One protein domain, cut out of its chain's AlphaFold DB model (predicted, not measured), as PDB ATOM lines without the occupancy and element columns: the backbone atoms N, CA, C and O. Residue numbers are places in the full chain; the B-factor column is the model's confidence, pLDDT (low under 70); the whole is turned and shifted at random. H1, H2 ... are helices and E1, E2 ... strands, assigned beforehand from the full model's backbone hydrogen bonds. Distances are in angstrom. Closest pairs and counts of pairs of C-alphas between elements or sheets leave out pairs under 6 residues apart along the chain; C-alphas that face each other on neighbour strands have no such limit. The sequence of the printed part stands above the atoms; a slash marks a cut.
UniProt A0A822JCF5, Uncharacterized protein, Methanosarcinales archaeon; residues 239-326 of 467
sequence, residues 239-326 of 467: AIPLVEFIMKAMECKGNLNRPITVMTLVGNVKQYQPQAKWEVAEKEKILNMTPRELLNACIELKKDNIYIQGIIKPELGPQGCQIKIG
ATOM      1  N   ALA A 239      38.211  19.236   1.454       42.44
ATOM      2  CA  ALA A 239      36.776  19.137   1.709       42.44
ATOM      3  C   ALA A 239      36.366  17.951   2.606       42.44
ATOM      4  O   ALA A 239      35.322  18.006   3.256       42.44
ATOM      5  N   ILE A 240      37.164  16.877   2.631       49.75
ATOM      6  CA  ILE A 240      36.848  15.643   3.370       49.75
ATOM      7  C   ILE A 240      36.938  15.855   4.892       49.75
ATOM      8  O   ILE A 240      35.974  15.484   5.564       49.75
ATOM      9  N   PRO A 241      37.979  16.524   5.437       61.19
ATOM     10  CA  PRO A 241      38.059  16.801   6.872       61.19
ATOM     11  C   PRO A 241      36.873  17.623   7.373       61.19
ATOM     12  O   PRO A 241      36.317  17.327   8.424       61.19
ATOM     13  N   LEU A 242      36.433  18.613   6.587       69.50
ATOM     14  CA  LEU A 242      35.307  19.473   6.943       69.50
ATOM     15  C   LEU A 242      33.991  18.684   7.034       69.50
ATOM     16  O   LEU A 242      33.251  18.830   8.005       69.50
ATOM     17  N   VAL A 243      33.696  17.825   6.050       68.38
ATOM     18  CA  VAL A 243      32.469  17.011   6.062       68.38
ATOM     19  C   VAL A 243      32.513  15.943   7.153       68.38
ATOM     20  O   VAL A 243      31.511  15.747   7.837       68.38
ATOM     21  N   GLU A 244      33.657  15.288   7.355       69.56
ATOM     22  CA  GLU A 244      33.833  14.301   8.425       69.56
ATOM     23  C   GLU A 244      33.665  14.942   9.806       69.56
ATOM     24  O   GLU A 244      32.924  14.432  10.646       69.56
ATOM     25  N   PHE A 245      34.290  16.101  10.024       78.94
ATOM     26  CA  PHE A 245      34.139  16.862  11.256       78.94
ATOM     27  C   PHE A 245      32.674  17.246  11.504       78.94
ATOM     28  O   PHE A 245      32.151  17.025  12.597       78.94
ATOM     29  N   ILE A 246      31.982  17.761  10.482       82.94
ATOM     30  CA  ILE A 246      30.557  18.097  10.577       82.94
ATOM     31  C   ILE A 246      29.718  16.856  10.925       82.94
ATOM     32  O   ILE A 246      28.830  16.946  11.774       82.94
ATOM     33  N   MET A 247      30.004  15.695  10.326       76.75
ATOM     34  CA  MET A 247      29.311  14.445  10.652       76.75
ATOM     35  C   MET A 247      29.495  14.054  12.120       76.75
ATOM     36  O   MET A 247      28.492  13.803  12.786       76.75
ATOM     37  N   LYS A 248      30.728  14.080  12.647       74.00
ATOM     38  CA  LYS A 248      31.010  13.778  14.065       74.00
ATOM     39  C   LYS A 248      30.313  14.755  15.011       74.00
ATOM     40  O   LYS A 248      29.690  14.346  15.992       74.00
ATOM     41  N   ALA A 249      30.351  16.048  14.687       82.81
ATOM     42  CA  ALA A 249      29.678  17.081  15.468       82.81
ATOM     43  C   ALA A 249      28.149  16.892  15.488       82.81
ATOM     44  O   ALA A 249      27.509  17.084  16.522       82.81
ATOM     45  N   MET A 250      27.552  16.488  14.362       81.44
ATOM     46  CA  MET A 250      26.119  16.187  14.270       81.44
ATOM     47  C   MET A 250      25.737  14.877  14.965       81.44
ATOM     48  O   MET A 250      24.686  14.812  15.606       81.44
ATOM     49  N   GLU A 251      26.573  13.846  14.853       77.44
ATOM     50  CA  GLU A 251      26.380  12.538  15.482       77.44
ATOM     51  C   GLU A 251      26.373  12.642  17.009       77.44
ATOM     52  O   GLU A 251      25.458  12.123  17.645       77.44
ATOM     53  N   CYS A 252      27.283  13.434  17.588       74.44
ATOM     54  CA  CYS A 252      27.332  13.722  19.027       74.44
ATOM     55  C   CYS A 252      26.006  14.275  19.594       74.44
ATOM     56  O   CYS A 252      25.764  14.205  20.799       74.44
ATOM     57  N   LYS A 253      25.141  14.841  18.742       78.88
ATOM     58  CA  LYS A 253      23.834  15.404  19.113       78.88
ATOM     59  C   LYS A 253      22.646  14.620  18.550       78.88
ATOM     60  O   LYS A 253      21.519  15.096  18.636       78.88
ATOM     61  N   GLY A 254      22.877  13.449  17.951       76.69
ATOM     62  CA  GLY A 254      21.817  12.636  17.345       76.69
ATOM     63  C   GLY A 254      21.122  13.313  16.155       76.69
ATOM     64  O   GLY A 254      19.981  12.984  15.830       76.69
ATOM     65  N   ASN A 255      21.791  14.272  15.511       80.44
ATOM     66  CA  ASN A 255      21.244  15.065  14.407       80.44
ATOM     67  C   ASN A 255      21.640  14.528  13.024       80.44
ATOM     68  O   ASN A 255      21.267  15.101  12.000       80.44
ATOM     69  N   LEU A 256      22.383  13.420  12.977       77.00
ATOM     70  CA  LEU A 256      22.744  12.749  11.735       77.00
ATOM     71  C   LEU A 256      21.480  12.306  10.973       77.00
ATOM     72  O   LEU A 256      20.521  11.822  11.572       77.00
ATOM     73  N   ASN A 257      21.474  12.459   9.646       72.31
ATOM     74  CA  ASN A 257      20.345  12.132   8.759       72.31
ATOM     75  C   ASN A 257      19.063  12.966   8.969       72.31
ATOM     76  O   ASN A 257      18.042  12.665   8.345       72.31
ATOM     77  N   ARG A 258      19.098  14.034   9.776       79.75
ATOM     78  CA  ARG A 258      17.979  14.971   9.959       79.75
ATOM     79  C   ARG A 258      18.268  16.300   9.247       79.75
ATOM     80  O   ARG A 258      19.415  16.747   9.266       79.75
ATOM     81  N   PRO A 259      17.278  16.933   8.589       84.38
ATOM     82  CA  PRO A 259      17.432  18.302   8.109       84.38
ATOM     83  C   PRO A 259      17.631  19.244   9.300       84.38
ATOM     84  O   PRO A 259      16.803  19.270  10.209       84.38
ATOM     85  N   ILE A 260      18.719  20.011   9.299       85.25
ATOM     86  CA  ILE A 260      19.016  21.003  10.338       85.25
ATOM     87  C   ILE A 260      19.336  22.351   9.707       85.25
ATOM     88  O   ILE A 260      19.868  22.401   8.602       85.25
ATOM     89  N   THR A 261      19.042  23.455  10.390       87.75
ATOM     90  CA  THR A 261      19.447  24.777   9.895       87.75
ATOM     91  C   THR A 261      20.961  24.956  10.006       87.75
ATOM     92  O   THR A 261      21.625  24.301  10.818       87.75
ATOM     93  N   VAL A 262      21.520  25.889   9.231       86.00
ATOM     94  CA  VAL A 262      22.940  26.269   9.354       86.00
ATOM     95  C   VAL A 262      23.270  26.745  10.771       86.00
ATOM     96  O   VAL A 262      24.331  26.428  11.301       86.00
ATOM     97  N   MET A 263      22.333  27.429  11.432       86.31
ATOM     98  CA  MET A 263      22.505  27.875  12.816       86.31
ATOM     99  C   MET A 263      22.585  26.700  13.796       86.31
ATOM    100  O   MET A 263      23.446  26.687  14.674       86.31
ATOM    101  N   THR A 264      21.743  25.678  13.621       86.94
ATOM    102  CA  THR A 264      21.824  24.444  14.413       86.94
ATOM    103  C   THR A 264      23.134  23.699  14.156       86.94
ATOM    104  O   THR A 264      23.730  23.179  15.097       86.94
ATOM    105  N   LEU A 265      23.629  23.684  12.912       88.06
ATOM    106  CA  LEU A 265      24.933  23.102  12.583       88.06
ATOM    107  C   LEU A 265      26.071  23.809  13.337       88.06
ATOM    108  O   LEU A 265      26.864  23.143  14.000       88.06
ATOM    109  N   VAL A 266      26.115  25.144  13.300       89.44
ATOM    110  CA  VAL A 266      27.099  25.941  14.054       89.44
ATOM    111  C   VAL A 266      26.984  25.673  15.559       89.44
ATOM    112  O   VAL A 266      27.995  25.499  16.237       89.44
ATOM    113  N   GLY A 267      25.757  25.566  16.082       88.88
ATOM    114  CA  GLY A 267      25.504  25.200  17.477       88.88
ATOM    115  C   GLY A 267      26.085  23.833  17.855       88.88
ATOM    116  O   GLY A 267      26.768  23.719  18.874       88.88
ATOM    117  N   ASN A 268      25.886  22.815  17.012       88.94
ATOM    118  CA  ASN A 268      26.445  21.476  17.213       88.94
ATOM    119  C   ASN A 268      27.983  21.505  17.196       88.94
ATOM    120  O   ASN A 268      28.619  20.943  18.083       88.94
ATOM    121  N   VAL A 269      28.579  22.222  16.239       90.38
ATOM    122  CA  VAL A 269      30.037  22.392  16.122       90.38
ATOM    123  C   VAL A 269      30.630  23.103  17.338       90.38
ATOM    124  O   VAL A 269      31.666  22.682  17.856       90.38
ATOM    125  N   LYS A 270      29.967  24.147  17.849       89.06
ATOM    126  CA  LYS A 270      30.414  24.880  19.043       89.06
ATOM    127  C   LYS A 270      30.502  23.964  20.267       89.06
ATOM    128  O   LYS A 270      31.464  24.052  21.030       89.06
ATOM    129  N   GLN A 271      29.519  23.078  20.422       87.19
ATOM    130  CA  GLN A 271      29.401  22.160  21.558       87.19
ATOM    131  C   GLN A 271      30.229  20.876  21.412       87.19
ATOM    132  O   GLN A 271      30.507  20.228  22.419       87.19
ATOM    133  N   TYR A 272      30.616  20.496  20.194       87.25
ATOM    134  CA  TYR A 272      31.468  19.334  19.957       87.25
ATOM    135  C   TYR A 272      32.859  19.545  20.573       87.25
ATOM    136  O   TYR A 272      33.440  20.623  20.428       87.25
ATOM    137  N   GLN A 273      33.385  18.532  21.264       86.12
ATOM    138  CA  GLN A 273      34.716  18.550  21.878       86.12
ATOM    139  C   GLN A 273      35.707  17.812  20.965       86.12
ATOM    140  O   GLN A 273      35.641  16.581  20.903       86.12
ATOM    141  N   PRO A 274      36.592  18.538  20.248       78.38
ATOM    142  CA  PRO A 274      37.567  17.936  19.346       78.38
ATOM    143  C   PRO A 274      38.455  16.918  20.063       78.38
ATOM    144  O   PRO A 274      39.018  17.226  21.110       78.38
ATOM    145  N   GLN A 275      38.613  15.733  19.478       68.56
ATOM    146  CA  GLN A 275      39.493  14.679  20.010       68.56
ATOM    147  C   GLN A 275      40.868  14.665  19.331       68.56
ATOM    148  O   GLN A 275      41.789  13.989  19.781       68.56
ATOM    149  N   ALA A 276      41.024  15.419  18.242       57.59
ATOM    150  CA  ALA A 276      42.263  15.517  17.482       57.59
ATOM    151  C   ALA A 276      42.554  16.969  17.078       57.59
ATOM    152  O   ALA A 276      41.639  17.766  16.870       57.59
ATOM    153  N   LYS A 277      43.837  17.317  16.897       52.31
ATOM    154  CA  LYS A 277      44.259  18.684  16.526       52.31
ATOM    155  C   LYS A 277      43.644  19.170  15.207       52.31
ATOM    156  O   LYS A 277      43.357  20.353  15.062       52.31
ATOM    157  N   TRP A 278      43.404  18.276  14.249       61.94
ATOM    158  CA  TRP A 278      42.747  18.643  12.991       61.94
ATOM    159  C   TRP A 278      41.258  18.974  13.176       61.94
ATOM    160  O   TRP A 278      40.738  19.835  12.472       61.94
ATOM    161  N   GLU A 279      40.587  18.350  14.151       66.44
ATOM    162  CA  GLU A 279      39.201  18.673  14.509       66.44
ATOM    163  C   GLU A 279      39.122  20.054  15.174       66.44
ATOM    164  O   GLU A 279      38.149  20.772  14.968       66.44
ATOM    165  N   VAL A 280      40.163  20.461  15.915       73.00
ATOM    166  CA  VAL A 280      40.287  21.830  16.446       73.00
ATOM    167  C   VAL A 280      40.358  22.838  15.297       73.00
ATOM    168  O   VAL A 280      39.583  23.790  15.277       73.00
ATOM    169  N   ALA A 281      41.205  22.584  14.297       73.00
ATOM    170  CA  ALA A 281      41.348  23.470  13.142       73.00
ATOM    171  C   ALA A 281      40.053  23.588  12.311       73.00
ATOM    172  O   ALA A 281      39.678  24.689  11.908       73.00
ATOM    173  N   GLU A 282      39.335  22.484  12.065       78.19
ATOM    174  CA  GLU A 282      38.048  22.540  11.350       78.19
ATOM    175  C   GLU A 282      36.944  23.194  12.197       78.19
ATOM    176  O   GLU A 282      36.129  23.949  11.658       78.19
ATOM    177  N   LYS A 283      36.945  22.986  13.524       84.81
ATOM    178  CA  LYS A 283      36.046  23.687  14.453       84.81
ATOM    179  C   LYS A 283      36.250  25.196  14.377       84.81
ATOM    180  O   LYS A 283      35.283  25.923  14.169       84.81
ATOM    181  N   GLU A 284      37.486  25.667  14.516       85.19
ATOM    182  CA  GLU A 284      37.827  27.092  14.437       85.19
ATOM    183  C   GLU A 284      37.443  27.682  13.082       85.19
ATOM    184  O   GLU A 284      36.796  28.724  13.010       85.19
ATOM    185  N   LYS A 285      37.757  26.972  11.997       82.88
ATOM    186  CA  LYS A 285      37.400  27.381  10.641       82.88
ATOM    187  C   LYS A 285      35.891  27.557  10.464       82.88
ATOM    188  O   LYS A 285      35.482  28.568   9.908       82.88
ATOM    189  N   ILE A 286      35.063  26.622  10.940       85.94
ATOM    190  CA  ILE A 286      33.597  26.751  10.867       85.94
ATOM    191  C   ILE A 286      33.097  27.905  11.738       85.94
ATOM    192  O   ILE A 286      32.217  28.645  11.308       85.94
ATOM    193  N   LEU A 287      33.634  28.062  12.951       88.25
ATOM    194  CA  LEU A 287      33.219  29.128  13.867       88.25
ATOM    195  C   LEU A 287      33.613  30.528  13.370       88.25
ATOM    196  O   LEU A 287      32.948  31.496  13.728       88.25
ATOM    197  N   ASN A 288      34.641  30.621  12.524       88.81
ATOM    198  CA  ASN A 288      35.072  31.859  11.875       88.81
ATOM    199  C   ASN A 288      34.325  32.157  10.562       88.81
ATOM    200  O   ASN A 288      34.457  33.258  10.033       88.81
ATOM    201  N   MET A 289      33.548  31.210  10.024       88.12
ATOM    202  CA  MET A 289      32.707  31.447   8.848       88.12
ATOM    203  C   MET A 289      31.390  32.108   9.244       88.12
ATOM    204  O   MET A 289      30.723  31.715  10.203       88.12
ATOM    205  N   THR A 290      30.931  33.049   8.425       86.38
ATOM    206  CA  THR A 290      29.540  33.500   8.487       86.38
ATOM    207  C   THR A 290      28.592  32.352   8.103       86.38
ATOM    208  O   THR A 290      28.952  31.479   7.303       86.38
ATOM    209  N   PRO A 291      27.326  32.353   8.571       83.19
ATOM    210  CA  PRO A 291      26.348  31.342   8.160       83.19
ATOM    211  C   PRO A 291      26.183  31.235   6.634       83.19
ATOM    212  O   PRO A 291      25.933  30.154   6.101       83.19
ATOM    213  N   ARG A 292      26.362  32.344   5.905       81.25
ATOM    214  CA  ARG A 292      26.292  32.370   4.439       81.25
ATOM    215  C   ARG A 292      27.485  31.664   3.792       81.25
ATOM    216  O   ARG A 292      27.296  30.914   2.838       81.25
ATOM    217  N   GLU A 293      28.691  31.872   4.306       83.44
ATOM    218  CA  GLU A 293      29.897  31.191   3.824       83.44
ATOM    219  C   GLU A 293      29.850  29.697   4.121       83.44
ATOM    220  O   GLU A 293      30.144  28.896   3.236       83.44
ATOM    221  N   LEU A 294      29.394  29.311   5.316       84.81
ATOM    222  CA  LEU A 294      29.225  27.906   5.676       84.81
ATOM    223  C   LEU A 294      28.184  27.213   4.786       84.81
ATOM    224  O   LEU A 294      28.406  26.090   4.330       84.81
ATOM    225  N   LEU A 295      27.068  27.890   4.488       83.44
ATOM    226  CA  LEU A 295      26.069  27.392   3.544       83.44
ATOM    227  C   LEU A 295      26.667  27.201   2.146       83.44
ATOM    228  O   LEU A 295      26.480  26.144   1.545       83.44
ATOM    229  N   ASN A 296      27.400  28.193   1.637       81.19
ATOM    230  CA  ASN A 296      28.052  28.107   0.331       81.19
ATOM    231  C   ASN A 296      29.091  26.980   0.295       81.19
ATOM    232  O   ASN A 296      29.107  26.206  -0.657       81.19
ATOM    233  N   ALA A 297      29.889  26.822   1.354       79.75
ATOM    234  CA  ALA A 297      30.817  25.709   1.491       79.75
ATOM    235  C   ALA A 297      30.071  24.368   1.435       79.75
ATOM    236  O   ALA A 297      30.463  23.489   0.677       79.75
ATOM    237  N   CYS A 298      28.950  24.219   2.146       78.69
ATOM    238  CA  CYS A 298      28.131  23.005   2.085       78.69
ATOM    239  C   CYS A 298      27.500  22.770   0.699       78.69
ATOM    240  O   CYS A 298      27.388  21.622   0.271       78.69
ATOM    241  N   ILE A 299      27.104  23.828  -0.020       77.56
ATOM    242  CA  ILE A 299      26.597  23.743  -1.402       77.56
ATOM    243  C   ILE A 299      27.690  23.249  -2.349       77.56
ATOM    244  O   ILE A 299      27.436  22.342  -3.144       77.56
ATOM    245  N   GLU A 300      28.894  23.808  -2.257       72.75
ATOM    246  CA  GLU A 300      30.032  23.374  -3.067       72.75
ATOM    247  C   GLU A 300      30.431  21.937  -2.722       72.75
ATOM    248  O   GLU A 300      30.533  21.094  -3.609       72.75
ATOM    249  N   LEU A 301      30.521  21.606  -1.433       68.50
ATOM    250  CA  LEU A 301      30.792  20.249  -0.963       68.50
ATOM    251  C   LEU A 301      29.748  19.245  -1.452       68.50
ATOM    252  O   LEU A 301      30.104  18.133  -1.836       68.50
ATOM    253  N   LYS A 302      28.464  19.625  -1.492       70.50
ATOM    254  CA  LYS A 302      27.400  18.754  -1.999       70.50
ATOM    255  C   LYS A 302      27.669  18.311  -3.431       70.50
ATOM    256  O   LYS A 302      27.298  17.188  -3.766       70.50
ATOM    257  N   LYS A 303      28.317  19.133  -4.271       62.50
ATOM    258  CA  LYS A 303      28.655  18.777  -5.663       62.50
ATOM    259  C   LYS A 303      29.601  17.583  -5.769       62.50
ATOM    260  O   LYS A 303      29.544  16.900  -6.783       62.50
ATOM    261  N   ASP A 304      30.352  17.270  -4.716       54.12
ATOM    262  CA  ASP A 304      31.367  16.213  -4.739       54.12
ATOM    263  C   ASP A 304      31.203  15.175  -3.614       54.12
ATOM    264  O   ASP A 304      31.871  14.141  -3.623       54.12
ATOM    265  N   ASN A 305      30.292  15.405  -2.660       56.56
ATOM    266  CA  ASN A 305      30.197  14.625  -1.430       56.56
ATOM    267  C   ASN A 305      28.796  14.017  -1.204       56.56
ATOM    268  O   ASN A 305      27.799  14.728  -1.094       56.56
ATOM    269  N   ILE A 306      28.738  12.683  -1.100       55.47
ATOM    270  CA  ILE A 306      27.502  11.897  -0.915       55.47
ATOM    271  C   ILE A 306      26.896  11.997   0.496       55.47
ATOM    272  O   ILE A 306      25.740  11.625   0.687       55.47
ATOM    273  N   TYR A 307      27.650  12.498   1.478       64.88
ATOM    274  CA  TYR A 307      27.189  12.651   2.859       64.88
ATOM    275  C   TYR A 307      26.290  13.882   3.040       64.88
ATOM    276  O   TYR A 307      25.478  13.912   3.963       64.88
ATOM    277  N   ILE A 308      26.366  14.878   2.144       71.12
ATOM    278  CA  ILE A 308      25.432  16.015   2.111       71.12
ATOM    279  C   ILE A 308      24.231  15.644   1.233       71.12
ATOM    280  O   ILE A 308      24.166  15.932   0.038       71.12
ATOM    281  N   GLN A 309      23.258  14.987   1.853       67.69
ATOM    282  CA  GLN A 309      22.089  14.397   1.198       67.69
ATOM    283  C   GLN A 309      21.143  15.453   0.610       67.69
ATOM    284  O   GLN A 309      20.548  15.260  -0.448       67.69
ATOM    285  N   GLY A 310      20.984  16.589   1.290       73.31
ATOM    286  CA  GLY A 310      19.934  17.555   0.980       73.31
ATOM    287  C   GLY A 310      20.321  18.973   1.363       73.31
ATOM    288  O   GLY A 310      20.970  19.184   2.380       73.31
ATOM    289  N   ILE A 311      19.918  19.933   0.531       77.50
ATOM    290  CA  ILE A 311      19.925  21.357   0.880       77.50
ATOM    291  C   ILE A 311      18.540  21.862   0.502       77.50
ATOM    292  O   ILE A 311      18.197  21.865  -0.679       77.50
ATOM    293  N   ILE A 312      17.746  22.202   1.508       76.56
ATOM    294  CA  ILE A 312      16.391  22.727   1.373       76.56
ATOM    295  C   ILE A 312      16.518  24.234   1.557       76.56
ATOM    296  O   ILE A 312      16.913  24.700   2.626       76.56
ATOM    297  N   LYS A 313      16.253  24.991   0.491       71.38
ATOM    298  CA  LYS A 313      16.306  26.456   0.497       71.38
ATOM    299  C   LYS A 313      14.889  26.986   0.739       71.38
ATOM    300  O   LYS A 313      14.093  26.915  -0.194       71.38
ATOM    301  N   PRO A 314      14.529  27.461   1.942       57.12
ATOM    302  CA  PRO A 314      13.247  28.122   2.136       57.12
ATOM    303  C   PRO A 314      13.295  29.567   1.633       57.12
ATOM    304  O   PRO A 314      14.364  30.144   1.428       57.12
ATOM    305  N   GLU A 315      12.115  30.168   1.529       55.81
ATOM    306  CA  GLU A 315      11.902  31.574   1.156       55.81
ATOM    307  C   GLU A 315      12.518  32.566   2.169       55.81
ATOM    308  O   GLU A 315      12.802  33.711   1.836       55.81
ATOM    309  N   LEU A 316      12.827  32.101   3.388       57.34
ATOM    310  CA  LEU A 316      13.353  32.877   4.524       57.34
ATOM    311  C   LEU A 316      14.877  33.156   4.479       57.34
ATOM    312  O   LEU A 316      15.486  33.497   5.494       57.34
ATOM    313  N   GLY A 317      15.533  32.992   3.327       63.41
ATOM    314  CA  GLY A 317      16.956  33.312   3.147       63.41
ATOM    315  C   GLY A 317      17.956  32.300   3.758       63.41
ATOM    316  O   GLY A 317      17.595  31.168   4.092       63.41
ATOM    317  N   PRO A 318      19.252  32.664   3.894       59.47
ATOM    318  CA  PRO A 318      20.331  31.730   4.255       59.47
ATOM    319  C   PRO A 318      20.184  31.080   5.636       59.47
ATOM    320  O   PRO A 318      20.654  29.964   5.838       59.47
ATOM    321  N   GLN A 319      19.533  31.759   6.586       63.06
ATOM    322  CA  GLN A 319      19.367  31.262   7.958       63.06
ATOM    323  C   GLN A 319      18.275  30.192   8.075       63.06
ATOM    324  O   GLN A 319      18.370  29.311   8.927       63.06
ATOM    325  N   GLY A 320      17.274  30.229   7.190       65.19
ATOM    326  CA  GLY A 320      16.259  29.183   7.096       65.19
ATOM    327  C   GLY A 320      16.750  27.935   6.358       65.19
ATOM    328  O   GLY A 320      16.130  26.880   6.476       65.19
ATOM    329  N   CYS A 321      17.848  28.026   5.598       77.38
ATOM    330  CA  CYS A 321      18.345  26.910   4.795       77.38
ATOM    331  C   CYS A 321      18.644  25.693   5.668       77.38
ATOM    332  O   CYS A 321      19.461  25.753   6.591       77.38
ATOM    333  N   GLN A 322      17.987  24.579   5.343       82.25
ATOM    334  CA  GLN A 322      18.208  23.315   6.022       82.25
ATOM    335  C   GLN A 322      19.180  22.462   5.218       82.25
ATOM    336  O   GLN A 322      19.029  22.275   4.011       82.25
ATOM    337  N   ILE A 323      20.171  21.916   5.904       83.00
ATOM    338  CA  ILE A 323      21.153  20.997   5.360       83.00
ATOM    339  C   ILE A 323      20.896  19.640   6.007       83.00
ATOM    340  O   ILE A 323      20.783  19.523   7.227       83.00
ATOM    341  N   LYS A 324      20.784  18.604   5.180       82.75
ATOM    342  CA  LYS A 324      20.688  17.219   5.630       82.75
ATOM    343  C   LYS A 324      22.030  16.549   5.376       82.75
ATOM    344  O   LYS A 324      22.393  16.338   4.219       82.75
ATOM    345  N   ILE A 325      22.743  16.226   6.450       75.50
ATOM    346  CA  ILE A 325      24.039  15.543   6.401       75.50
ATOM    347  C   ILE A 325      23.921  14.220   7.150       75.50
ATOM    348  O   ILE A 325      23.345  14.157   8.237       75.50
ATOM    349  N   GLY A 326      24.452  13.153   6.569       65.38
ATOM    350  CA  GLY A 326      24.533  11.869   7.241       65.38
ATOM    351  C   GLY A 326      25.079  10.764   6.360       65.38
ATOM    352  O   GLY A 326      25.338  10.960   5.174       65.38
TER     353      GLY A 326
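AT A GLANCE: This is residues 239 to 326 of the 467 residues of an uncharacterized protein of Methanosarcinales archaeon (UniProt A0A822JCF5). A small antiparallel sheet, E1, E3 and E2, has H4 slanting over one face, and beside it three helices pack in crossed fashion: H2 and H3 form a helical hairpin, and H1 crosses both. H3 lies at one end of the long axis and the turn between E2 and E3 at the other. The printed part has 88 residues, with four named helices and three named strands in the order H1, E1, H2, H3, H4, E2, E3; the class is mixed, helices and strands. The whole is compact, with a radius of gyration of the C-alphas of 11.8 A, yet elongated in outline, spanning 37 by 24 by 23 A.

HOW THE PARTS SIT: H1, residues 239 to 251, touches H2, residues 262 to 271, with residues 246 to 250 alone; they are about perpendicular at 77 degrees, and the closest C-alphas, of Ala 249 and Val 269, are 5.4 A apart. With residues 241 to 245 alone H1 touches H3, residues 277 to 287, about perpendicular at 84 degrees; the closest C-alphas, of Leu 242 and Glu 282, are 6.0 A apart. E1, residues 259 to 261, is an edge strand and the antiparallel neighbour of E3, residues 322 to 325; N 323 and O 260 are 2.8 A apart, within hydrogen-bond range. H2 is the hub, touching three helices. H2 and H3 form a hairpin at a steep tilt of 39 degrees, opposite ways; their closest C-alphas, of Val 269 and Lys 283, are 6.4 A apart. H3 is not on the sheet. H4, residues 291 to 302, touches H2 with residues 291 to 295 alone; the closest C-alphas, of Val 262 and Pro 291, are 6.2 A apart. H4 has a height over the sheet of 10.0 A and runs slantwise to the strands, at 44 degrees to E3 on the local plane. H2 and H4 on one face of the sheet make two layers, helices over strands, while H1 only grazes the sheet with residues 243 to 251. E2, residues 308 to 312, and E3 form an antiparallel hairpin; N 312 and O 322 are 2.8 A apart, within hydrogen-bond range. In H1, H2, H3 and H4 every O i to N i+4 pair is within hydrogen-bond range.

IN THESE COORDINATES: H1 begins at C-alpha 239, (36.776, 19.137, 1.709), and is 18.5 A long. E1 measures 7.0 A, H2 14.4 A, H3 15.4 A and H4 16.2 A. H3 begins at C-alpha 277, (44.259, 18.684, 16.526). E2 is 11.3 A long, and E3, 9.7 A, ends at C-alpha 325, (24.039, 15.543, 6.401).

THE WHOLE: The C-alphas farthest apart, of Lys 277 and Glu 315, are 38.1 A apart. The printed part has no cut, and no link is long. The mean pLDDT of the printed part is 75.3; 26 residues are under 70, among them residues 239 to 244, 303 to 307 and 314 to 320.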